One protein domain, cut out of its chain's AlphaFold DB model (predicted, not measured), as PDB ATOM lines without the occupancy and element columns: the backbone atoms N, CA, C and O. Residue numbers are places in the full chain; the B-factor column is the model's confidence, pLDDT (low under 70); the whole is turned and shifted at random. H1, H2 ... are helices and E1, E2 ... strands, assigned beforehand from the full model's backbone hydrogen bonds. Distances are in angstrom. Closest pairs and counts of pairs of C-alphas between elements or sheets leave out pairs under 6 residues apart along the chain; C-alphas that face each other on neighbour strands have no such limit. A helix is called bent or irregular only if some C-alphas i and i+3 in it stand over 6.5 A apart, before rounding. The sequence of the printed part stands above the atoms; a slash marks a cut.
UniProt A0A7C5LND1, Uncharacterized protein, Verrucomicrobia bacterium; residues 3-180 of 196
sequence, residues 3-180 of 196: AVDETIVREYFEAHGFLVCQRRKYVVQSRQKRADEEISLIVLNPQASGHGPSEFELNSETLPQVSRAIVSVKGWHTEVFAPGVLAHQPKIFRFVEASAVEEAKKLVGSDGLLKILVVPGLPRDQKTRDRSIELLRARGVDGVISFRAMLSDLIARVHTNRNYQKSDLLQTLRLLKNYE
ATOM      1  N   ALA A   3     183.942 178.978 262.118       73.19
ATOM      2  CA  ALA A   3     182.610 178.563 261.676       73.19
ATOM      3  C   ALA A   3     182.132 177.259 262.335       73.19
ATOM      4  O   ALA A   3     180.953 177.140 262.663       73.19
ATOM      5  N   VAL A   4     183.037 176.298 262.549       87.06
ATOM      6  CA  VAL A   4     182.710 175.031 263.225       87.06
ATOM      7  C   VAL A   4     182.406 175.288 264.698       87.06
ATOM      8  O   VAL A   4     181.378 174.835 265.189       87.06
ATOM      9  N   ASP A   5     183.248 176.078 265.365       91.19
ATOM     10  CA  ASP A   5     183.114 176.439 266.778       91.19
ATOM     11  C   ASP A   5     181.735 177.052 267.057       91.19
ATOM     12  O   ASP A   5     180.977 176.541 267.877       91.19
ATOM     13  N   GLU A   6     181.373 178.100 266.311       91.38
ATOM     14  CA  GLU A   6     180.074 178.768 266.439       91.38
ATOM     15  C   GLU A   6     178.904 177.868 266.035       91.38
ATOM     16  O   GLU A   6     177.818 177.999 266.596       91.38
ATOM     17  N   THR A   7     179.109 176.941 265.095       93.31
ATOM     18  CA  THR A   7     178.072 175.973 264.710       93.31
ATOM     19  C   THR A   7     177.791 174.981 265.824       93.31
ATOM     20  O   THR A   7     176.627 174.771 266.136       93.31
ATOM     21  N   ILE A   8     178.816 174.451 266.497       95.25
ATOM     22  CA  ILE A   8     178.626 173.596 267.678       95.25
ATOM     23  C   ILE A   8     177.834 174.342 268.752       95.25
ATOM     24  O   ILE A   8     176.864 173.808 269.285       95.25
ATOM     25  N   VAL A   9     178.227 175.585 269.045       95.81
ATOM     26  CA  VAL A   9     177.571 176.387 270.086       95.81
ATOM     27  C   VAL A   9     176.116 176.677 269.718       95.81
ATOM     28  O   VAL A   9     175.230 176.519 270.551       95.81
ATOM     29  N   ARG A  10     175.848 177.060 268.465       95.69
ATOM     30  CA  ARG A  10     174.491 177.307 267.968       95.69
ATOM     31  C   ARG A  10     173.604 176.076 268.106       95.69
ATOM     32  O   ARG A  10     172.553 176.179 268.724       95.69
ATOM     33  N   GLU A  11     174.041 174.936 267.574       96.31
ATOM     34  CA  GLU A  11     173.274 173.684 267.620       96.31
ATOM     35  C   GLU A  11     173.008 173.251 269.063       96.31
ATOM     36  O   GLU A  11     171.916 172.792 269.380       96.31
ATOM     37  N   TYR A  12     173.979 173.451 269.960       97.00
ATOM     38  CA  TYR A  12     173.801 173.187 271.383       97.00
ATOM     39  C   TYR A  12     172.682 174.039 271.995       97.00
ATOM     40  O   TYR A  12     171.790 173.494 272.641       97.00
ATOM     41  N   PHE A  13     172.681 175.355 271.774       97.06
ATOM     42  CA  PHE A  13     171.631 176.233 272.298       97.06
ATOM     43  C   PHE A  13     170.263 175.956 271.653       97.06
ATOM     44  O   PHE A  13     169.262 175.840 272.364       97.06
ATOM     45  N   GLU A  14     170.204 175.787 270.330       95.75
ATOM     46  CA  GLU A  14     168.959 175.478 269.611       95.75
ATOM     47  C   GLU A  14     168.359 174.135 270.062       95.75
ATOM     48  O   GLU A  14     167.150 174.042 270.283       95.75
ATOM     49  N   ALA A  15     169.190 173.115 270.317       94.69
ATOM     50  CA  ALA A  15     168.749 171.824 270.854       94.69
ATOM     51  C   ALA A  15     168.119 171.916 272.260       94.69
ATOM     52  O   ALA A  15     167.392 171.003 272.664       94.69
ATOM     53  N   HIS A  16     168.368 173.008 272.990       95.06
ATOM     54  CA  HIS A  16     167.759 173.317 274.289       95.06
ATOM     55  C   HIS A  16     166.624 174.351 274.197       95.06
ATOM     56  O   HIS A  16     166.167 174.846 275.224       95.06
ATOM     57  N   GLY A  17     166.152 174.675 272.989       93.69
ATOM     58  CA  GLY A  17     165.004 175.564 272.780       93.69
ATOM     59  C   GLY A  17     165.337 177.057 272.788       93.69
ATOM     60  O   GLY A  17     164.425 177.881 272.864       93.69
ATOM     61  N   PHE A  18     166.616 177.426 272.694       95.75
ATOM     62  CA  PHE A  18     167.007 178.826 272.566       95.75
ATOM     63  C   PHE A  18     166.827 179.321 271.130       95.75
ATOM     64  O   PHE A  18     167.136 178.632 270.160       95.75
ATOM     65  N   LEU A  19     166.415 180.578 271.005       94.88
ATOM     66  CA  LEU A  19     166.536 181.360 269.783       94.88
ATOM     67  C   LEU A  19     167.951 181.940 269.720       94.88
ATOM     68  O   LEU A  19     168.375 182.632 270.650       94.88
ATOM     69  N   VAL A  20     168.680 181.668 268.636       94.44
ATOM     70  CA  VAL A  20     170.090 182.052 268.493       94.44
ATOM     71  C   VAL A  20     170.269 183.078 267.376       94.44
ATOM     72  O   VAL A  20     169.920 182.848 266.221       94.44
ATOM     73  N   CYS A  21     170.881 184.213 267.709       90.94
ATOM     74  CA  CYS A  21     171.264 185.259 266.768       90.94
ATOM     75  C   CYS A  21     172.790 185.326 266.643       90.94
ATOM     76  O   CYS A  21     173.492 185.589 267.619       90.94
ATOM     77  N   GLN A  22     173.314 185.116 265.434       87.88
ATOM     78  CA  GLN A  22     174.740 185.301 265.138       87.88
ATOM     79  C   GLN A  22     175.028 186.762 264.839       87.88
ATOM     80  O   GLN A  22     174.444 187.335 263.918       87.88
ATOM     81  N   ARG A  23     175.959 187.359 265.586       78.44
ATOM     82  CA  ARG A  23     176.149 188.810 265.545       78.44
ATOM     83  C   ARG A  23     176.832 189.309 264.275       78.44
ATOM     84  O   ARG A  23     176.500 190.416 263.865       78.44
ATOM     85  N   ARG A  24     177.696 188.534 263.597       71.69
ATOM     86  CA  ARG A  24     178.271 188.878 262.272       71.69
ATOM     87  C   ARG A  24     178.713 187.631 261.504       71.69
ATOM     88  O   ARG A  24     179.389 186.781 262.060       71.69
ATOM     89  N   LYS A  25     178.402 187.560 260.204       70.12
ATOM     90  CA  LYS A  25     178.827 186.459 259.309       70.12
ATOM     91  C   LYS A  25     180.198 186.675 258.648       70.12
ATOM     92  O   LYS A  25     180.657 185.817 257.903       70.12
ATOM     93  N   TYR A  26     180.836 187.823 258.878       67.12
ATOM     94  CA  TYR A  26     182.122 188.197 258.286       67.12
ATOM     95  C   TYR A  26     183.126 188.593 259.372       67.12
ATOM     96  O   TYR A  26     182.749 189.045 260.453       67.12
ATOM     97  N   VAL A  27     184.418 188.457 259.065       66.69
ATOM     98  CA  VAL A  27     185.513 188.849 259.961       66.69
ATOM     99  C   VAL A  27     186.188 190.099 259.414       66.69
ATOM    100  O   VAL A  27     186.634 190.122 258.270       66.69
ATOM    101  N   VAL A  28     186.291 191.140 260.241       66.56
ATOM    102  CA  VAL A  28     187.060 192.345 259.906       66.56
ATOM    103  C   VAL A  28     188.547 192.044 260.094       66.56
ATOM    104  O   VAL A  28     188.966 191.708 261.200       66.56
ATOM    105  N   GLN A  29     189.334 192.152 259.020       69.75
ATOM    106  CA  GLN A  29     190.783 191.888 259.037       69.75
ATOM    107  C   GLN A  29     191.639 193.163 259.061       69.75
ATOM    108  O   GLN A  29     192.765 193.136 259.541       69.75
ATOM    109  N   SER A  30     191.111 194.289 258.575       72.19
ATOM    110  CA  SER A  30     191.872 195.531 258.365       72.19
ATOM    111  C   SER A  30     192.076 196.384 259.620       72.19
ATOM    112  O   SER A  30     192.817 197.362 259.580       72.19
ATOM    113  N   ARG A  31     191.421 196.051 260.738       79.62
ATOM    114  CA  ARG A  31     191.552 196.776 262.009       79.62
ATOM    115  C   ARG A  31     191.352 195.862 263.208       79.62
ATOM    116  O   ARG A  31     190.789 194.776 263.092       79.62
ATOM    117  N   GLN A  32     191.735 196.352 264.385       72.25
ATOM    118  CA  GLN A  32     191.409 195.688 265.641       72.25
ATOM    119  C   GLN A  32     189.887 195.557 265.799       72.25
ATOM    120  O   GLN A  32     189.125 196.486 265.493       72.25
ATOM    121  N   LYS A  33     189.449 194.392 266.289       73.50
ATOM    122  CA  LYS A  33     188.040 194.143 266.597       73.50
ATOM    123  C   LYS A  33     187.536 195.143 267.634       73.50
ATOM    124  O   LYS A  33     188.283 195.529 268.536       73.50
ATOM    125  N   ARG A  34     186.286 195.568 267.531       75.44
ATOM    126  CA  ARG A  34     185.598 196.301 268.605       75.44
ATOM    127  C   ARG A  34     185.102 195.321 269.671       75.44
ATOM    128  O   ARG A  34     185.145 194.114 269.465       75.44
ATOM    129  N   ALA A  35     184.697 195.825 270.830       74.75
ATOM    130  CA  ALA A  35     184.242 194.982 271.935       74.75
ATOM    131  C   ALA A  35     182.958 194.207 271.581       74.75
ATOM    132  O   ALA A  35     182.830 193.024 271.876       74.75
ATOM    133  N   ASP A  36     182.050 194.851 270.849       70.31
ATOM    134  CA  ASP A  36     180.801 194.267 270.357       70.31
ATOM    135  C   ASP A  36     181.009 193.183 269.282       70.31
ATOM    136  O   ASP A  36     180.141 192.333 269.080       70.31
ATOM    137  N   GLU A  37     182.170 193.197 268.616       79.44
ATOM    138  CA  GLU A  37     182.609 192.205 267.620       79.44
ATOM    139  C   GLU A  37     183.193 190.936 268.255       79.44
ATOM    140  O   GLU A  37     183.498 189.975 267.549       79.44
ATOM    141  N   GLU A  38     183.375 190.933 269.577       83.31
ATOM    142  CA  GLU A  38     183.822 189.768 270.349       83.31
ATOM    143  C   GLU A  38     182.636 188.932 270.865       83.31
ATOM    144  O   GLU A  38     182.838 187.824 271.372       83.31
ATOM    145  N   ILE A  39     181.406 189.440 270.708       87.31
ATOM    146  CA  ILE A  39     180.169 188.682 270.913       87.31
ATOM    147  C   ILE A  39     179.923 187.840 269.660       87.31
ATOM    148  O   ILE A  39     179.655 188.376 268.584       87.31
ATOM    149  N   SER A  40     179.988 186.521 269.807       88.94
ATOM    150  CA  SER A  40     179.727 185.581 268.714       88.94
ATOM    151  C   SER A  40     178.222 185.402 268.508       88.94
ATOM    152  O   SER A  40     177.712 185.517 267.390       88.94
ATOM    153  N   LEU A  41     177.499 185.152 269.602       93.19
ATOM    154  CA  LEU A  41     176.077 184.821 269.583       93.19
ATOM    155  C   LEU A  41     175.329 185.608 270.657       93.19
ATOM    156  O   LEU A  41     175.872 185.911 271.719       93.19
ATOM    157  N   ILE A  42     174.060 185.888 270.391       93.69
ATOM    158  CA  ILE A  42     173.085 186.283 271.402       93.69
ATOM    159  C   ILE A  42     172.013 185.202 271.438       93.69
ATOM    160  O   ILE A  42     171.501 184.811 270.389       93.69
ATOM    161  N   VAL A  43     171.702 184.711 272.631       94.81
ATOM    162  CA  VAL A  43     170.762 183.609 272.832       94.81
ATOM    163  C   VAL A  43     169.620 184.048 273.740       94.81
ATOM    164  O   VAL A  43     169.835 184.790 274.701       94.81
ATOM    165  N   LEU A  44     168.408 183.599 273.428       93.88
ATOM    166  CA  LEU A  44     167.191 183.879 274.185       93.88
ATOM    167  C   LEU A  44     166.418 182.577 274.394       93.88
ATOM    168  O   LEU A  44     166.071 181.909 273.426       93.88
ATOM    169  N   ASN A  45     166.113 182.245 275.641       93.38
ATOM    170  CA  ASN A  45     165.266 181.122 276.008       93.38
ATOM    171  C   ASN A  45     163.886 181.631 276.451       93.38
ATOM    172  O   ASN A  45     163.757 182.177 277.551       93.38
ATOM    173  N   PRO A  46     162.839 181.444 275.631       89.94
ATOM    174  CA  PRO A  46     161.484 181.854 275.990       89.94
ATOM    175  C   PRO A  46     160.863 180.994 277.104       89.94
ATOM    176  O   PRO A  46     159.848 181.390 277.664       89.94
ATOM    177  N   GLN A  47     161.444 179.832 277.422       88.75
ATOM    178  CA  GLN A  47     160.945 178.876 278.420       88.75
ATOM    179  C   GLN A  47     161.744 178.914 279.733       88.75
ATOM    180  O   GLN A  47     161.682 177.977 280.528       88.75
ATOM    181  N   ALA A  48     162.547 179.956 279.956       87.00
ATOM    182  CA  ALA A  48     163.427 180.003 281.114       87.00
ATOM    183  C   ALA A  48     162.665 180.122 282.442       87.00
ATOM    184  O   ALA A  48     161.704 180.879 282.559       87.00
ATOM    185  N   SER A  49     163.159 179.426 283.469       75.19
ATOM    186  CA  SER A  49     162.543 179.376 284.805       75.19
ATOM    187  C   SER A  49     162.790 180.620 285.675       75.19
ATOM    188  O   SER A  49     162.228 180.727 286.760       75.19
ATOM    189  N   GLY A  50     163.596 181.583 285.210       64.25
ATOM    190  CA  GLY A  50     163.704 182.924 285.806       64.25
ATOM    191  C   GLY A  50     164.596 183.063 287.047       64.25
ATOM    192  O   GLY A  50     164.670 184.154 287.603       64.25
ATOM    193  N   HIS A  51     165.292 182.011 287.486       67.31
ATOM    194  CA  HIS A  51     166.113 182.051 288.710       67.31
ATOM    195  C   HIS A  51     167.611 182.309 288.486       67.31
ATOM    196  O   HIS A  51     168.346 182.465 289.460       67.31
ATOM    197  N   GLY A  52     168.062 182.419 287.230       74.56
ATOM    198  CA  GLY A  52     169.489 182.483 286.902       74.56
ATOM    199  C   GLY A  52     170.213 181.169 287.244       74.56
ATOM    200  O   GLY A  52     169.682 180.350 287.990       74.56
ATOM    201  N   PRO A  53     171.397 180.911 286.668       83.62
ATOM    202  CA  PRO A  53     172.081 179.642 286.855       83.62
ATOM    203  C   PRO A  53     172.603 179.473 288.289       83.62
ATOM    204  O   PRO A  53     173.285 180.348 288.821       83.62
ATOM    205  N   SER A  54     172.334 178.314 288.891       82.00
ATOM    206  CA  SER A  54     172.831 177.923 290.217       82.00
ATOM    207  C   SER A  54     174.335 177.638 290.243       82.00
ATOM    208  O   SER A  54     174.971 177.735 291.292       82.00
ATOM    209  N   GLU A  55     174.912 177.284 289.094       91.38
ATOM    210  CA  GLU A  55     176.326 176.950 288.941       91.38
ATOM    211  C   GLU A  55     177.004 177.864 287.920       91.38
ATOM    212  O   GLU A  55     176.377 178.381 287.001       91.38
ATOM    213  N   PHE A  56     178.314 178.054 288.070       93.81
ATOM    214  CA  PHE A  56     179.088 178.870 287.132       93.81
ATOM    215  C   PHE A  56     179.495 178.106 285.875       93.81
ATOM    216  O   PHE A  56     179.574 178.680 284.793       93.81
ATOM    217  N   GLU A  57     179.774 176.813 286.005       94.81
ATOM    218  CA  GLU A  57     179.992 175.950 284.851       94.81
ATOM    219  C   GLU A  57     178.652 175.398 284.402       94.81
ATOM    220  O   GLU A  57     178.080 174.529 285.050       94.81
ATOM    221  N   LEU A  58     178.146 175.935 283.299       94.69
ATOM    222  CA  LEU A  58     176.832 175.579 282.809       94.69
ATOM    223  C   LEU A  58     176.914 174.284 282.003       94.69
ATOM    224  O   LEU A  58     177.806 174.067 281.175       94.69
ATOM    225  N   ASN A  59     175.928 173.438 282.241       92.50
ATOM    226  CA  ASN A  59     175.651 172.209 281.517       92.50
ATOM    227  C   ASN A  59     174.169 172.189 281.100       92.50
ATOM    228  O   ASN A  59     173.427 173.139 281.370       92.50
ATOM    229  N   SER A  60     173.729 171.103 280.467       91.19
ATOM    230  CA  SER A  60     172.352 170.959 279.985       91.19
ATOM    231  C   SER A  60     171.279 170.977 281.082       91.19
ATOM    232  O   SER A  60     170.134 171.304 280.780       91.19
ATOM    233  N   GLU A  61     171.625 170.705 282.342       90.50
ATOM    234  CA  GLU A  61     170.707 170.755 283.491       90.50
ATOM    235  C   GLU A  61     170.516 172.187 284.012       90.50
ATOM    236  O   GLU A  61     169.413 172.583 284.386       90.50
ATOM    237  N   THR A  62     171.583 172.990 283.998       91.75
ATOM    238  CA  THR A  62     171.546 174.397 284.441       91.75
ATOM    239  C   THR A  62     171.108 175.365 283.339       91.75
ATOM    240  O   THR A  62     170.614 176.454 283.630       91.75
ATOM    241  N   LEU A  63     171.262 174.981 282.066       92.00
ATOM    242  CA  LEU A  63     170.972 175.839 280.915       92.00
ATOM    243  C   LEU A  63     169.527 176.375 280.876       92.00
ATOM    244  O   LEU A  63     169.360 177.546 280.535       92.00
ATOM    245  N   PRO A  64     168.482 175.612 281.266       91.81
ATOM    246  CA  PRO A  64     167.107 176.117 281.318       91.81
ATOM    247  C   PRO A  64     166.903 177.331 282.238       91.81
ATOM    248  O   PRO A  64     165.927 178.058 282.083       91.81
ATOM    249  N   GLN A  65     167.817 177.579 283.182       92.19
ATOM    250  CA  GLN A  65     167.758 178.724 284.096       92.19
ATOM    251  C   GLN A  65     168.227 180.031 283.428       92.19
ATOM    252  O   GLN A  65     167.983 181.123 283.944       92.19
ATOM    253  N   VAL A  66     168.887 179.936 282.268       92.50
ATOM    254  CA  VAL A  66     169.361 181.080 281.486       92.50
ATOM    255  C   VAL A  66     168.233 181.589 280.595       92.50
ATOM    256  O   VAL A  66     167.823 180.901 279.664       92.50
ATOM    257  N   SER A  67     167.758 182.811 280.849       92.62
ATOM    258  CA  SER A  67     166.726 183.463 280.031       92.62
ATOM    259  C   SER A  67     167.295 184.133 278.788       92.62
ATOM    260  O   SER A  67     166.751 183.980 277.699       92.62
ATOM    261  N   ARG A  68     168.402 184.861 278.920       92.81
ATOM    262  CA  ARG A  68     169.106 185.470 277.793       92.81
ATOM    263  C   ARG A  68     170.586 185.604 278.095       92.81
ATOM    264  O   ARG A  68     170.975 185.843 279.236       92.81
ATOM    265  N   ALA A  69     171.418 185.464 277.073       94.62
ATOM    266  CA  ALA A  69     172.851 185.630 277.234       94.62
ATOM    267  C   ALA A  69     173.526 186.177 275.979       94.62
ATOM    268  O   ALA A  69     173.122 185.888 274.850       94.62
ATOM    269  N   ILE A  70     174.606 186.924 276.191       95.00
ATOM    270  CA  ILE A  70     175.646 187.096 275.183       95.00
ATOM    271  C   ILE A  70     176.674 185.985 275.344       95.00
ATOM    272  O   ILE A  70     177.076 185.656 276.461       95.00
ATOM    273  N   VAL A  71     177.104 185.417 274.224       95.12
ATOM    274  CA  VAL A  71     178.043 184.300 274.199       95.12
ATOM    275  C   VAL A  71     179.275 184.696 273.400       95.12
ATOM    276  O   VAL A  71     179.180 185.050 272.221       95.12
ATOM    277  N   SER A  72     180.442 184.611 274.035       93.50
ATOM    278  CA  SER A  72     181.730 184.700 273.343       93.50
ATOM    279  C   SER A  72     182.320 183.306 273.196       93.50
ATOM    280  O   SER A  72     182.455 182.576 274.179       93.50
ATOM    281  N   VAL A  73     182.667 182.928 271.966       92.44
ATOM    282  CA  VAL A  73     183.242 181.614 271.664       92.44
ATOM    283  C   VAL A  73     184.748 181.737 271.495       92.44
ATOM    284  O   VAL A  73     185.232 182.463 270.625       92.44
ATOM    285  N   LYS A  74     185.508 181.023 272.329       90.44
ATOM    286  CA  LYS A  74     186.961 180.887 272.182       90.44
ATOM    287  C   LYS A  74     187.264 179.493 271.663       90.44
ATOM    288  O   LYS A  74     186.827 178.522 272.262       90.44
ATOM    289  N   GLY A  75     187.949 179.408 270.525       84.62
ATOM    290  CA  GLY A  75     187.996 178.181 269.731       84.62
ATOM    291  C   GLY A  75     188.588 176.978 270.460       84.62
ATOM    292  O   GLY A  75     189.527 177.122 271.240       84.62
ATOM    293  N   TRP A  76     188.061 175.785 270.178       82.00
ATOM    294  CA  TRP A  76     188.399 174.530 270.875       82.00
ATOM    295  C   TRP A  76     189.882 174.142 270.802       82.00
ATOM    296  O   TRP A  76     190.365 173.406 271.653       82.00
ATOM    297  N   HIS A  77     190.594 174.625 269.784       80.06
ATOM    298  CA  HIS A  77     192.012 174.357 269.527       80.06
ATOM    299  C   HIS A  77     192.951 175.259 270.342       80.06
ATOM    300  O   HIS A  77     194.165 175.214 270.153       80.06
ATOM    301  N   THR A  78     192.403 176.121 271.200       80.12
ATOM    302  CA  THR A  78     193.190 176.972 272.097       80.12
ATOM    303  C   THR A  78     193.560 176.238 273.387       80.12
ATOM    304  O   THR A  78     193.049 175.157 273.685       80.12
ATOM    305  N   GLU A  79     194.495 176.812 274.142       80.25
ATOM    306  CA  GLU A  79     194.952 176.247 275.412       80.25
ATOM    307  C   GLU A  79     193.825 176.164 276.450       80.25
ATOM    308  O   GLU A  79     192.832 176.888 276.394       80.25
ATOM    309  N   VAL A  80     194.001 175.290 277.443       85.56
ATOM    310  CA  VAL A  80     193.120 175.223 278.615       85.56
ATOM    311  C   VAL A  80     193.175 176.553 279.365       85.56
ATOM    312  O   VAL A  80     194.249 177.123 279.555       85.56
ATOM    313  N   PHE A  81     192.026 177.039 279.840       86.31
ATOM    314  CA  PHE A  81     191.911 178.361 280.466       86.31
ATOM    315  C   PHE A  81     192.408 178.331 281.921       86.31
ATOM    316  O   PHE A  81     191.647 178.475 282.877       86.31
ATOM    317  N   ALA A  82     193.708 178.098 282.093       85.31
ATOM    318  CA  ALA A  82     194.411 178.209 283.365       85.31
ATOM    319  C   ALA A  82     194.624 179.687 283.752       85.31
ATOM    320  O   ALA A  82     194.624 180.554 282.870       85.31
ATOM    321  N   PRO A  83     194.878 180.005 285.038       86.62
ATOM    322  CA  PRO A  83     194.989 181.394 285.488       86.62
ATOM    323  C   PRO A  83     196.062 182.201 284.740       86.62
ATOM    324  O   PRO A  83     195.843 183.369 284.434       86.62
ATOM    325  N   GLY A  84     197.188 181.572 284.381       85.94
ATOM    326  CA  GLY A  84     198.246 182.215 283.593       85.94
ATOM    327  C   GLY A  84     197.776 182.638 282.197       85.94
ATOM    328  O   GLY A  84     197.963 183.787 281.805       85.94
ATOM    329  N   VAL A  85     197.082 181.753 281.474       86.19
ATOM    330  CA  VAL A  85     196.531 182.052 280.139       86.19
ATOM    331  C   VAL A  85     195.545 183.219 280.217       86.19
ATOM    332  O   VAL A  85     195.636 184.176 279.448       86.19
ATOM    333  N   LEU A  86     194.642 183.180 281.200       86.81
ATOM    334  CA  LEU A  86     193.647 184.228 281.427       86.81
ATOM    335  C   LEU A  86     194.280 185.580 281.797       86.81
ATOM    336  O   LEU A  86     193.778 186.627 281.384       86.81
ATOM    337  N   ALA A  87     195.386 185.574 282.544       85.44
ATOM    338  CA  ALA A  87     196.114 186.788 282.898       85.44
ATOM    339  C   ALA A  87     196.779 187.444 281.676       85.44
ATOM    340  O   ALA A  87     196.749 188.669 281.547       85.44
ATOM    341  N   HIS A  88     197.325 186.644 280.757       84.00
ATOM    342  CA  HIS A  88     198.052 187.138 279.584       84.00
ATOM    343  C   HIS A  88     197.167 187.419 278.359       84.00
ATOM    344  O   HIS A  88     197.635 188.019 277.391       84.00
ATOM    345  N   GLN A  89     195.884 187.043 278.388       83.94
ATOM    346  CA  GLN A  89     194.952 187.231 277.270       83.94
ATOM    347  C   GLN A  89     193.747 188.116 277.645       83.94
ATOM    348  O   GLN A  89     192.602 187.656 277.649       83.94
ATOM    349  N   PRO A  90     193.948 189.430 277.880       82.19
ATOM    350  CA  PRO A  90     192.866 190.337 278.276       82.19
ATOM    351  C   PRO A  90     191.765 190.451 277.212       82.19
ATOM    352  O   PRO A  90     190.611 190.724 277.533       82.19
ATOM    353  N   LYS A  91     192.095 190.168 275.943       84.50
ATOM    354  CA  LYS A  91     191.147 190.185 274.822       84.50
ATOM    355  C   LYS A  91     189.982 189.201 274.995       84.50
ATOM    356  O   LYS A  91     188.934 189.405 274.389       84.50
ATOM    357  N   ILE A  92     190.136 188.160 275.820       85.81
ATOM    358  CA  ILE A  92     189.059 187.203 276.113       85.81
ATOM    359  C   ILE A  92     187.855 187.902 276.744       85.81
ATOM    360  O   ILE A  92     186.727 187.530 276.446       85.81
ATOM    361  N   PHE A  93     188.091 188.938 277.550       90.00
ATOM    362  CA  PHE A  93     187.072 189.595 278.366       90.00
ATOM    363  C   PHE A  93     186.367 190.754 277.663       90.00
ATOM    364  O   PHE A  93     185.455 191.339 278.224       90.00
ATOM    365  N   ARG A  94     186.730 191.096 276.427       90.44
ATOM    366  CA  ARG A  94     186.187 192.295 275.766       90.44
ATOM    367  C   ARG A  94     184.676 192.266 275.557       90.44
ATOM    368  O   ARG A  94     184.042 193.309 275.556       90.44
ATOM    369  N   PHE A  95     184.088 191.077 275.432       91.69
ATOM    370  CA  PHE A  95     182.636 190.924 275.320       91.69
ATOM    371  C   PHE A  95     181.884 191.315 276.606       91.69
ATOM    372  O   PHE A  95     180.683 191.560 276.541       91.69
ATOM    373  N   VAL A  96     182.569 191.384 277.757       93.44
ATOM    374  CA  VAL A  96     181.982 191.839 279.028       93.44
ATOM    375  C   VAL A  96     182.113 193.349 279.238       93.44
ATOM    376  O   VAL A  96     181.563 193.875 280.203       93.44
ATOM    377  N   GLU A  97     182.845 194.051 278.365       92.56
ATOM    378  CA  GLU A  97     182.982 195.505 278.439       92.56
ATOM    379  C   GLU A  97     181.609 196.174 278.320       92.56
ATOM    380  O   GLU A  97     180.746 195.734 277.557       92.56
ATOM    381  N   ALA A  98     181.425 197.289 279.034       90.25
ATOM    382  CA  ALA A  98     180.153 198.008 279.066       90.25
ATOM    383  C   ALA A  98     179.636 198.355 277.660       90.25
ATOM    384  O   ALA A  98     178.450 198.213 277.391       90.25
ATOM    385  N   SER A  99     180.519 198.734 276.734       88.81
ATOM    386  CA  SER A  99     180.153 199.046 275.347       88.81
ATOM    387  C   SER A  99     179.510 197.860 274.615       88.81
ATOM    388  O   SER A  99     178.484 198.033 273.958       88.81
ATOM    389  N   ALA A 100     180.071 196.656 274.764       88.38
ATOM    390  CA  ALA A 100     179.556 195.432 274.158       88.38
ATOM    391  C   ALA A 100     178.226 195.006 274.796       88.38
ATOM    392  O   ALA A 100     177.271 194.661 274.097       88.38
ATOM    393  N   VAL A 101     178.154 195.078 276.128       91.25
ATOM    394  CA  VAL A 101     176.960 194.711 276.895       91.25
ATOM    395  C   VAL A 101     175.799 195.654 276.585       91.25
ATOM    396  O   VAL A 101     174.698 195.183 276.315       91.25
ATOM    397  N   GLU A 102     176.019 196.969 276.566       90.75
ATOM    398  CA  GLU A 102     174.966 197.944 276.258       90.75
ATOM    399  C   GLU A 102     174.428 197.790 274.832       90.75
ATOM    400  O   GLU A 102     173.227 197.934 274.603       90.75
ATOM    401  N   GLU A 103     175.274 197.442 273.860       87.19
ATOM    402  CA  GLU A 103     174.793 197.151 272.509       87.19
ATOM    403  C   GLU A 103     173.919 195.891 272.467       87.19
ATOM    404  O   GLU A 103     172.870 195.884 271.820       87.19
ATOM    405  N   ALA A 104     174.298 194.843 273.200       88.25
ATOM    406  CA  ALA A 104     173.481 193.642 273.304       88.25
ATOM    407  C   ALA A 104     172.141 193.910 274.006       88.25
ATOM    408  O   ALA A 104     171.099 193.460 273.525       88.25
ATOM    409  N   LYS A 105     172.138 194.706 275.083       91.19
ATOM    410  CA  LYS A 105     170.912 195.107 275.792       91.19
ATOM    411  C   LYS A 105     169.924 195.845 274.891       91.19
ATOM    412  O   LYS A 105     168.723 195.666 275.050       91.19
ATOM    413  N   LYS A 106     170.393 196.631 273.916       88.88
ATOM    414  CA  LYS A 106     169.508 197.289 272.934       88.88
ATOM    415  C   LYS A 106     168.761 196.293 272.044       88.88
ATOM    416  O   LYS A 106     167.676 196.610 271.573       88.88
ATOM    417  N   LEU A 107     169.336 195.114 271.804       84.25
ATOM    418  CA  LEU A 107     168.751 194.091 270.935       84.25
ATOM    419  C   LEU A 107     167.819 193.145 271.684       84.25
ATOM    420  O   LEU A 107     166.766 192.789 271.167       84.25
ATOM    421  N   VAL A 108     168.223 192.714 272.881       83.88
ATOM    422  CA  VAL A 108     167.504 191.675 273.631       83.88
ATOM    423  C   VAL A 108     166.980 192.134 274.977       83.88
ATOM    424  O   VAL A 108     166.461 191.310 275.710       83.88
ATOM    425  N   GLY A 109     167.079 193.413 275.329       84.88
ATOM    426  CA  GLY A 109     166.709 193.930 276.648       84.88
ATOM    427  C   GLY A 109     167.773 193.673 277.722       84.88
ATOM    428  O   GLY A 109     168.715 192.902 277.533       84.88
ATOM    429  N   SER A 110     167.628 194.355 278.858       80.06
ATOM    430  CA  SER A 110     168.603 194.349 279.955       80.06
ATOM    431  C   SER A 110     168.368 193.286 281.020       80.06
ATOM    432  O   SER A 110     169.333 192.835 281.636       80.06
ATOM    433  N   ASP A 111     167.117 192.901 281.248       82.44
ATOM    434  CA  ASP A 111     166.753 192.049 282.373       82.44
ATOM    435  C   ASP A 111     167.228 190.601 282.184       82.44
ATOM    436  O   ASP A 111     166.965 189.975 281.154       82.44
ATOM    437  N   GLY A 112     167.961 190.081 283.169       83.88
ATOM    438  CA  GLY A 112     168.504 188.721 283.153       83.88
ATOM    439  C   GLY A 112     169.577 188.436 282.090       83.88
ATOM    440  O   GLY A 112     169.800 187.269 281.780       83.88
ATOM    441  N   LEU A 113     170.232 189.455 281.507       91.75
ATOM    442  CA  LEU A 113     171.275 189.253 280.490       91.75
ATOM    443  C   LEU A 113     172.595 188.751 281.082       91.75
ATOM    444  O   LEU A 113     173.349 189.518 281.683       91.75
ATOM    445  N   LEU A 114     172.900 187.479 280.826       94.62
ATOM    446  CA  LEU A 114     174.140 186.837 281.257       94.62
ATOM    447  C   LEU A 114     175.258 186.939 280.215       94.62
ATOM    448  O   LEU A 114     175.031 187.028 279.008       94.62
ATOM    449  N   LYS A 115     176.495 186.878 280.695       95.69
ATOM    450  CA  LYS A 115     177.730 186.900 279.914       95.69
ATOM    451  C   LYS A 115     178.369 185.522 279.985       95.69
ATOM    452  O   LYS A 115     179.073 185.206 280.944       95.69
ATOM    453  N   ILE A 116     178.100 184.699 278.976       96.38
ATOM    454  CA  ILE A 116     178.560 183.311 278.917       96.38
ATOM    455  C   ILE A 116     179.818 183.212 278.055       96.38
ATOM    456  O   ILE A 116     179.887 183.740 276.943       96.38
ATOM    457  N   LEU A 117     180.815 182.493 278.561       96.00
ATOM    458  CA  LEU A 117     182.054 182.214 277.852       96.00
ATOM    459  C   LEU A 117     182.127 180.737 277.461       96.00
ATOM    460  O   LEU A 117     182.079 179.854 278.315       96.00
ATOM    461  N   VAL A 118     182.299 180.462 276.172       95.69
ATOM    462  CA  VAL A 118     182.572 179.104 275.696       95.69
ATOM    463  C   VAL A 118     184.075 178.887 275.613       95.69
ATOM    464  O   VAL A 118     184.787 179.679 274.989       95.69
ATOM    465  N   VAL A 119     184.548 177.804 276.231       94.06
ATOM    466  CA  VAL A 119     185.976 177.488 276.379       94.06
ATOM    467  C   VAL A 119     186.303 176.064 275.906       94.06
ATOM    468  O   VAL A 119     185.445 175.179 275.982       94.06
ATOM    469  N   PRO A 120     187.552 175.782 275.487       91.38
ATOM    470  CA  PRO A 120     188.034 174.410 275.269       91.38
ATOM    471  C   PRO A 120     187.833 173.522 276.499       91.38
ATOM    472  O   PRO A 120     187.352 172.392 276.408       91.38
ATOM    473  N   GLY A 121     188.167 174.068 277.667       90.44
ATOM    474  CA  GLY A 121     188.029 173.422 278.960       90.44
ATOM    475  C   GLY A 121     188.725 174.217 280.059       90.44
ATOM    476  O   GLY A 121     189.467 175.168 279.796       90.44
ATOM    477  N   LEU A 122     188.485 173.793 281.296       91.12
ATOM    478  CA  LEU A 122     189.164 174.290 282.488       91.12
ATOM    479  C   LEU A 122     190.233 173.286 282.959       91.12
ATOM    480  O   LEU A 122     190.212 172.122 282.539       91.12
ATOM    481  N   PRO A 123     191.189 173.719 283.802       92.44
ATOM    482  CA  PRO A 123     192.184 172.829 284.395       92.44
ATOM    483  C   PRO A 123     191.547 171.606 285.069       92.44
ATOM    484  O   PRO A 123     190.475 171.703 285.660       92.44
ATOM    485  N   ARG A 124     192.214 170.448 284.996       90.44
ATOM    486  CA  ARG A 124     191.748 169.214 285.665       90.44
ATOM    487  C   ARG A 124     192.006 169.225 287.170       90.44
ATOM    488  O   ARG A 124     191.271 168.592 287.917       90.44
ATOM    489  N   ASP A 125     193.070 169.904 287.592       93.50
ATOM    490  CA  ASP A 125     193.387 170.098 289.003       93.50
ATOM    491  C   ASP A 125     192.368 171.049 289.640       93.50
ATOM    492  O   ASP A 125     192.197 172.177 289.169       93.50
ATOM    493  N   GLN A 126     191.712 170.601 290.713       92.12
ATOM    494  CA  GLN A 126     190.597 171.321 291.328       92.12
ATOM    495  C   GLN A 126     191.018 172.705 291.832       92.12
ATOM    496  O   GLN A 126     190.368 173.698 291.525       92.12
ATOM    497  N   LYS A 127     192.163 172.804 292.516       93.81
ATOM    498  CA  LYS A 127     192.654 174.076 293.067       93.81
ATOM    499  C   LYS A 127     192.944 175.099 291.968       93.81
ATOM    500  O   LYS A 127     192.682 176.290 292.125       93.81
ATOM    501  N   THR A 128     193.513 174.647 290.856       92.81
ATOM    502  CA  THR A 128     193.799 175.507 289.703       92.81
ATOM    503  C   THR A 128     192.520 175.886 288.958       92.81
ATOM    504  O   THR A 128     192.394 177.023 288.507       92.81
ATOM    505  N   ARG A 129     191.556 174.963 288.866       93.75
ATOM    506  CA  ARG A 129     190.229 175.205 288.291       93.75
ATOM    507  C   ARG A 129     189.457 176.264 289.070       93.75
ATOM    508  O   ARG A 129     188.979 177.210 288.450       93.75
ATOM    509  N   ASP A 130     189.423 176.171 290.396       94.25
ATOM    510  CA  ASP A 130     188.736 177.142 291.258       94.25
ATOM    511  C   ASP A 130     189.310 178.551 291.073       94.25
ATOM    512  O   ASP A 130     188.571 179.504 290.838       94.25
ATOM    513  N   ARG A 131     190.643 178.673 291.024       94.25
ATOM    514  CA  ARG A 131     191.320 179.950 290.734       94.25
ATOM    515  C   ARG A 131     190.976 180.511 289.355       94.25
ATOM    516  O   ARG A 131     190.830 181.723 289.205       94.25
ATOM    517  N   SER A 132     190.867 179.659 288.333       93.69
ATOM    518  CA  SER A 132     190.414 180.094 287.006       93.69
ATOM    519  C   SER A 132     188.980 180.617 287.055       93.69
ATOM    520  O   SER A 132     188.700 181.667 286.485       93.69
ATOM    521  N   ILE A 133     188.081 179.918 287.751       94.69
ATOM    522  CA  ILE A 133     186.676 180.314 287.907       94.69
ATOM    523  C   ILE A 133     186.567 181.652 288.638       94.69
ATOM    524  O   ILE A 133     185.865 182.547 288.170       94.69
ATOM    525  N   GLU A 134     187.294 181.818 289.742       94.81
ATOM    526  CA  GLU A 134     187.355 183.073 290.495       94.81
ATOM    527  C   GLU A 134     187.815 184.233 289.612       94.81
ATOM    528  O   GLU A 134     187.182 185.289 289.598       94.81
ATOM    529  N   LEU A 135     188.867 184.028 288.816       93.69
ATOM    530  CA  LEU A 135     189.368 185.047 287.900       93.69
ATOM    531  C   LEU A 135     188.340 185.404 286.817       93.69
ATOM    532  O   LEU A 135     188.171 186.580 286.501       93.69
ATOM    533  N   LEU A 136     187.639 184.417 286.256       94.81
ATOM    534  CA  LEU A 136     186.591 184.656 285.260       94.81
ATOM    535  C   LEU A 136     185.423 185.454 285.861       94.81
ATOM    536  O   LEU A 136     185.003 186.449 285.264       94.81
ATOM    537  N   ARG A 137     184.958 185.080 287.062       94.88
ATOM    538  CA  ARG A 137     183.910 185.809 287.799       94.88
ATOM    539  C   ARG A 137     184.330 187.238 288.121       94.88
ATOM    540  O   ARG A 137     183.583 188.173 287.852       94.88
ATOM    541  N   ALA A 138     185.548 187.426 288.632       93.81
ATOM    542  CA  ALA A 138     186.086 188.746 288.963       93.81
ATOM    543  C   ALA A 138     186.174 189.677 287.741       93.81
ATOM    544  O   ALA A 138     186.147 190.897 287.877       93.81
ATOM    545  N   ARG A 139     186.262 189.108 286.533       92.94
ATOM    546  CA  ARG A 139     186.263 189.842 285.262       92.94
ATOM    547  C   ARG A 139     184.868 190.018 284.654       92.94
ATOM    548  O   ARG A 139     184.778 190.523 283.542       92.94
ATOM    549  N   GLY A 140     183.799 189.640 285.355       93.12
ATOM    550  CA  GLY A 140     182.413 189.898 284.950       93.12
ATOM    551  C   GLY A 140     181.786 188.846 284.031       93.12
ATOM    552  O   GLY A 140     180.732 189.112 283.451       93.12
ATOM    553  N   VAL A 141     182.418 187.677 283.881       96.06
ATOM    554  CA  VAL A 141     181.791 186.502 283.255       96.06
ATOM    555  C   VAL A 141     180.776 185.925 284.237       96.06
ATOM    556  O   VAL A 141     181.091 185.786 285.417       96.06
ATOM    557  N   ASP A 142     179.586 185.572 283.755       95.50
ATOM    558  CA  ASP A 142     178.501 185.043 284.594       95.50
ATOM    559  C   ASP A 142     178.416 183.507 284.527       95.50
ATOM    560  O   ASP A 142     177.928 182.873 285.458       95.50
ATOM    561  N   GLY A 143     178.934 182.897 283.456       96.06
ATOM    562  CA  GLY A 143     179.022 181.443 283.342       96.06
ATOM    563  C   GLY A 143     179.936 180.964 282.217       96.06
ATOM    564  O   GLY A 143     180.296 181.717 281.310       96.06
ATOM    565  N   VAL A 144     180.322 179.693 282.282       96.19
ATOM    566  CA  VAL A 144     181.235 179.047 281.333       96.19
ATOM    567  C   VAL A 144     180.643 177.747 280.823       96.19
ATOM    568  O   VAL A 144     180.102 176.974 281.602       96.19
ATOM    569  N   ILE A 145     180.806 177.469 279.531       96.25
ATOM    570  CA  ILE A 145     180.428 176.186 278.925       96.25
ATOM    571  C   ILE A 145     181.636 175.616 278.191       96.25
ATOM    572  O   ILE A 145     182.278 176.306 277.400       96.25
ATOM    573  N   SER A 146     181.965 174.349 278.439       95.12
ATOM    574  CA  SER A 146     183.061 173.688 277.724       95.12
ATOM    575  C   SER A 146     182.587 173.030 276.427       95.12
ATOM    576  O   SER A 146     181.480 172.490 276.368       95.12
ATOM    577  N   PHE A 147     183.449 172.976 275.404       94.00
ATOM    578  CA  PHE A 147     183.169 172.184 274.194       94.00
ATOM    579  C   PHE A 147     182.875 170.723 274.511       94.00
ATOM    580  O   PHE A 147     181.995 170.132 273.894       94.00
ATOM    581  N   ARG A 148     183.574 170.154 275.499       92.44
ATOM    582  CA  ARG A 148     183.309 168.791 275.960       92.44
ATOM    583  C   ARG A 148     181.861 168.635 276.421       92.44
ATOM    584  O   ARG A 148     181.207 167.708 275.964       92.44
ATOM    585  N   ALA A 149     181.366 169.529 277.279       93.56
ATOM    586  CA  ALA A 149     179.992 169.464 277.776       93.56
ATOM    587  C   ALA A 149     178.970 169.563 276.631       93.56
ATOM    588  O   ALA A 149     178.070 168.732 276.550       93.56
ATOM    589  N   MET A 150     179.159 170.512 275.706       95.62
ATOM    590  CA  MET A 150     178.258 170.680 274.558       95.62
ATOM    591  C   MET A 150     178.261 169.462 273.635       95.62
ATOM    592  O   MET A 150     177.204 168.966 273.263       95.62
ATOM    593  N   LEU A 151     179.442 168.953 273.271       94.44
ATOM    594  CA  LEU A 151     179.560 167.807 272.369       94.44
ATOM    595  C   LEU A 151     179.022 166.527 273.009       94.44
ATOM    596  O   LEU A 151     178.322 165.776 272.340       94.44
ATOM    597  N   SER A 152     179.312 166.281 274.290       93.31
ATOM    598  CA  SER A 152     178.762 165.127 275.007       93.31
ATOM    599  C   SER A 152     177.234 165.151 275.034       93.31
ATOM    600  O   SER A 152     176.611 164.121 274.786       93.31
ATOM    601  N   ASP A 153     176.634 166.317 275.272       95.12
ATOM    602  CA  ASP A 153     175.182 166.477 275.257       95.12
ATOM    603  C   ASP A 153     174.587 166.300 273.847       95.12
ATOM    604  O   ASP A 153     173.658 165.513 273.659       95.12
ATOM    605  N   LEU A 154     175.175 166.934 272.825       95.38
ATOM    606  CA  LEU A 154     174.736 166.784 271.433       95.38
ATOM    607  C   LEU A 154     174.808 165.322 270.960       95.38
ATOM    608  O   LEU A 154     173.873 164.837 270.326       95.38
ATOM    609  N   ILE A 155     175.878 164.595 271.296       94.38
ATOM    610  CA  ILE A 155     176.029 163.164 270.969       94.38
ATOM    611  C   ILE A 155     174.922 162.325 271.622       94.38
ATOM    612  O   ILE A 155     174.362 161.435 270.971       94.38
ATOM    613  N   ALA A 156     174.583 162.618 272.880       92.25
ATOM    614  CA  ALA A 156     173.514 161.927 273.595       92.25
ATOM    615  C   ALA A 156     172.129 162.211 272.977       92.25
ATOM    616  O   ALA A 156     171.307 161.303 272.862       92.25
ATOM    617  N   ARG A 157     171.882 163.449 272.522       92.31
ATOM    618  CA  ARG A 157     170.607 163.885 271.913       92.31
ATOM    619  C   ARG A 157     170.410 163.442 270.464       92.31
ATOM    620  O   ARG A 157     169.277 163.391 269.979       92.31
ATOM    621  N   VAL A 158     171.491 163.182 269.735       94.00
ATOM    622  CA  VAL A 158     171.412 162.751 268.337       94.00
ATOM    623  C   VAL A 158     170.960 161.291 268.265       94.00
ATOM    624  O   VAL A 158     171.578 160.389 268.837       94.00
ATOM    625  N   HIS A 159     169.880 161.052 267.520       91.06
ATOM    626  CA  HIS A 159     169.302 159.729 267.294       91.06
ATOM    627  C   HIS A 159     169.488 159.294 265.837       91.06
ATOM    628  O   HIS A 159     169.233 160.060 264.907       91.06
ATOM    629  N   THR A 160     169.883 158.039 265.619       90.38
ATOM    630  CA  THR A 160     170.165 157.482 264.281       90.38
ATOM    631  C   THR A 160     168.932 157.415 263.375       90.38
ATOM    632  O   THR A 160     169.058 157.527 262.159       90.38
ATOM    633  N   ASN A 161     167.734 157.321 263.957       88.38
ATOM    634  CA  ASN A 161     166.454 157.246 263.247       88.38
ATOM    635  C   ASN A 161     165.801 158.614 262.954       88.38
ATOM    636  O   ASN A 161     164.676 158.655 262.459       88.38
ATOM    637  N   ARG A 162     166.471 159.734 263.257       89.88
ATOM    638  CA  ARG A 162     165.968 161.093 262.985       89.88
ATOM    639  C   ARG A 162     166.680 161.738 261.809       89.88
ATOM    640  O   ARG A 162     167.834 161.433 261.519       89.88
ATOM    641  N   ASN A 163     166.000 162.675 261.148       87.75
ATOM    642  CA  ASN A 163     166.561 163.424 260.032       87.75
ATOM    643  C   ASN A 163     167.061 164.813 260.455       87.75
ATOM    644  O   ASN A 163     166.264 165.634 260.898       87.75
ATOM    645  N   TYR A 164     168.358 165.081 260.271       92.06
ATOM    646  CA  TYR A 164     169.000 166.357 260.612       92.06
ATOM    647  C   TYR A 164     169.439 167.132 259.361       92.06
ATOM    648  O   TYR A 164     170.492 167.756 259.340       92.06
ATOM    649  N   GLN A 165     168.616 167.120 258.308       87.38
ATOM    650  CA  GLN A 165     168.896 167.749 257.003       87.38
ATOM    651  C   GLN A 165     169.321 169.224 257.047       87.38
ATOM    652  O   GLN A 165     169.924 169.704 256.095       87.38
ATOM    653  N   LYS A 166     168.975 169.955 258.110       89.94
ATOM    654  CA  LYS A 166     169.302 171.380 258.256       89.94
ATOM    655  C   LYS A 166     170.617 171.638 258.997       89.94
ATOM    656  O   LYS A 166     170.995 172.796 259.128       89.94
ATOM    657  N   SER A 167     171.292 170.591 259.477       93.12
ATOM    658  CA  SER A 167     172.526 170.708 260.248       93.12
ATOM    659  C   SER A 167     173.545 169.651 259.839       93.12
ATOM    660  O   SER A 167     173.436 168.479 260.208       93.12
ATOM    661  N   ASP A 168     174.588 170.087 259.132       93.88
ATOM    662  CA  ASP A 168     175.712 169.226 258.752       93.88
ATOM    663  C   ASP A 168     176.418 168.639 259.981       93.88
ATOM    664  O   ASP A 168     176.866 167.491 259.954       93.88
ATOM    665  N   LEU A 169     176.480 169.391 261.088       94.69
ATOM    666  CA  LEU A 169     177.065 168.916 262.341       94.69
ATOM    667  C   LEU A 169     176.254 167.753 262.915       94.69
ATOM    668  O   LEU A 169     176.813 166.682 263.154       94.69
ATOM    669  N   LEU A 170     174.945 167.933 263.120       95.56
ATOM    670  CA  LEU A 170     174.096 166.879 263.682       95.56
ATOM    671  C   LEU A 170     174.009 165.671 262.743       95.56
ATOM    672  O   LEU A 170     173.994 164.530 263.202       95.56
ATOM    673  N   GLN A 171     174.024 165.906 261.430       94.75
ATOM    674  CA  GLN A 171     174.081 164.856 260.421       94.75
ATOM    675  C   GLN A 171     175.399 164.068 260.486       94.75
ATOM    676  O   GLN A 171     175.383 162.839 260.397       94.75
ATOM    677  N   THR A 172     176.526 164.749 260.708       95.31
ATOM    678  CA  THR A 172     177.836 164.118 260.923       95.31
ATOM    679  C   THR A 172     177.837 163.294 262.210       95.31
ATOM    680  O   THR A 172     178.237 162.132 262.190       95.31
ATOM    681  N   LEU A 173     177.322 163.837 263.320       94.88
ATOM    682  CA  LEU A 173     177.181 163.088 264.575       94.88
ATOM    683  C   LEU A 173     176.293 161.850 264.395       94.88
ATOM    684  O   LEU A 173     176.635 160.772 264.882       94.88
ATOM    685  N   ARG A 174     175.191 161.973 263.641       93.81
ATOM    686  CA  ARG A 174     174.296 160.853 263.320       93.81
ATOM    687  C   ARG A 174     175.026 159.771 262.534       93.81
ATOM    688  O   ARG A 174     174.874 158.597 262.856       93.81
ATOM    689  N   LEU A 175     175.803 160.161 261.520       94.38
ATOM    690  CA  LEU A 175     176.602 159.244 260.710       94.38
ATOM    691  C   LEU A 175     177.580 158.467 261.594       94.38
ATOM    692  O   LEU A 175     177.560 157.241 261.597       94.38
ATOM    693  N   LEU A 176     178.376 159.173 262.397       94.88
ATOM    694  CA  LEU A 176     179.361 158.549 263.279       94.88
ATOM    695  C   LEU A 176     178.708 157.600 264.299       94.88
ATOM    696  O   LEU A 176     179.236 156.519 264.546       94.88
ATOM    697  N   LYS A 177     177.542 157.964 264.848       92.19
ATOM    698  CA  LYS A 177     176.774 157.104 265.762       92.19
ATOM    699  C   LYS A 177     176.213 155.863 265.060       92.19
ATOM    700  O   LYS A 177     176.263 154.776 265.621       92.19
ATOM    701  N   ASN A 178     175.728 156.004 263.825       93.12
ATOM    702  CA  ASN A 178     175.188 154.894 263.031       93.12
ATOM    703  C   ASN A 178     176.242 153.827 262.691       93.12
ATOM    704  O   ASN A 178     175.896 152.662 262.539       93.12
ATOM    705  N   TYR A 179     177.510 154.224 262.578       94.12
ATOM    706  CA  TYR A 179     178.642 153.317 262.361       94.12
ATOM    707  C   TYR A 179     179.385 152.955 263.657       94.12
ATOM    708  O   TYR A 179     180.514 152.481 263.596       94.12
ATOM    709  N   GLU A 180     178.782 153.209 264.824       89.56
ATOM    710  CA  GLU A 180     179.340 152.864 266.143       89.56
ATOM    711  C   GLU A 180     180.706 153.517 266.451       89.56
ATOM    712  O   GLU A 180     181.431 153.097 267.355       89.56
TER     713      GLU A 180
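AT A GLANCE: This is residues 3 to 180 of the 196 residues of an uncharacterized protein of Verrucomicrobia bacterium (UniProt A0A7C5LND1). A strongly twisted sheet of five strands makes the core, with H3 and H4 over one face and H1 on the other. H6 packs on H1, while H2 and H5 pack on each other away from H1. The printed part has 178 residues, with seven named helices and five named strands in the order H1 E1 E2 E3 H2 H3 H4 E4 H5 E5 H6 H7. The mixed sheet runs E1 E2 E3 E4 E5, and the class is mixed, helices and strands. The whole is compact, with a radius of gyration of the C-alphas of 16.3 A and spans of 45 by 41 by 39 A.

HOW THE PARTS SIT: H1, residues 3 to 15, is on the sheet; its C-alpha at Arg 10 is 6.5 A from that of Val 20 in E1, residues 19 to 22, their closest pair. E1, E2, residues 41 to 44, and E3, residues 68 to 73, form a meander, each strand the antiparallel neighbour of the one before, in two hairpins; N 19 and O 44 are 2.8 A apart, N 43 and O 69 2.9 A. H2, residues 83 to 88, H3, residues 90 to 96, and H4, residues 98 to 108, come between E3 and its parallel neighbour E4, residues 113 to 119, in a strand-helix-strand unit, two parallel strands with helices between; N 70 and O 114 are 2.9 A apart. H3 and H4 lie on the same face, at heights over the sheet of 9.5 A and 9.4 A, and H1 on the opposite face, in three layers. H5, residues 126 to 138, joins E4 to its parallel neighbour E5, residues 143 to 146, in a second unit with a right-handed crossover; N 117 and O 143 are 2.9 A apart. H5 only grazes the sheet and touches H2, closest at the C-alphas of Pro 83 and Ser 132, 5.0 A. H6, residues 147 to 157, touches H1 at a steep tilt of 50 degrees, the closest C-alphas being Tyr 12 and Met 150, 6.0 A. H7, residues 168 to 178, only just touches H1, with 3 pairs of C-alphas within 8 A; the closest are Ile 8 and Leu 169, 7.3 A. Every O i to N i+4 pair is within hydrogen-bond range in H1, H2, H5, H6 and H7, against 6 of 7 in H4 and 0 of 3 in H3, which has 3 of 4 O i to N i+3 pairs.

IN THESE COORDINATES: H1 begins at C-alpha 3, (182.610, 178.563, 261.676), and spans 17.9 A. E4 spans 19.3 A and H5 18.2 A. H3 is irregular: C-alphas 92 and 95 are 7.5 A apart. H7 ends at C-alpha 178, (175.188, 154.894, 263.031).

THE WHOLE: The C-alphas farthest apart, Ala 98 and Tyr 179, are 47.7 A apart. The printed part has no cut. The links E1 to E2 and E2 to E3 are long. Mean pLDDT of the printed part is 89.2; residues 26 to 29 and 50 to 51 are under 70.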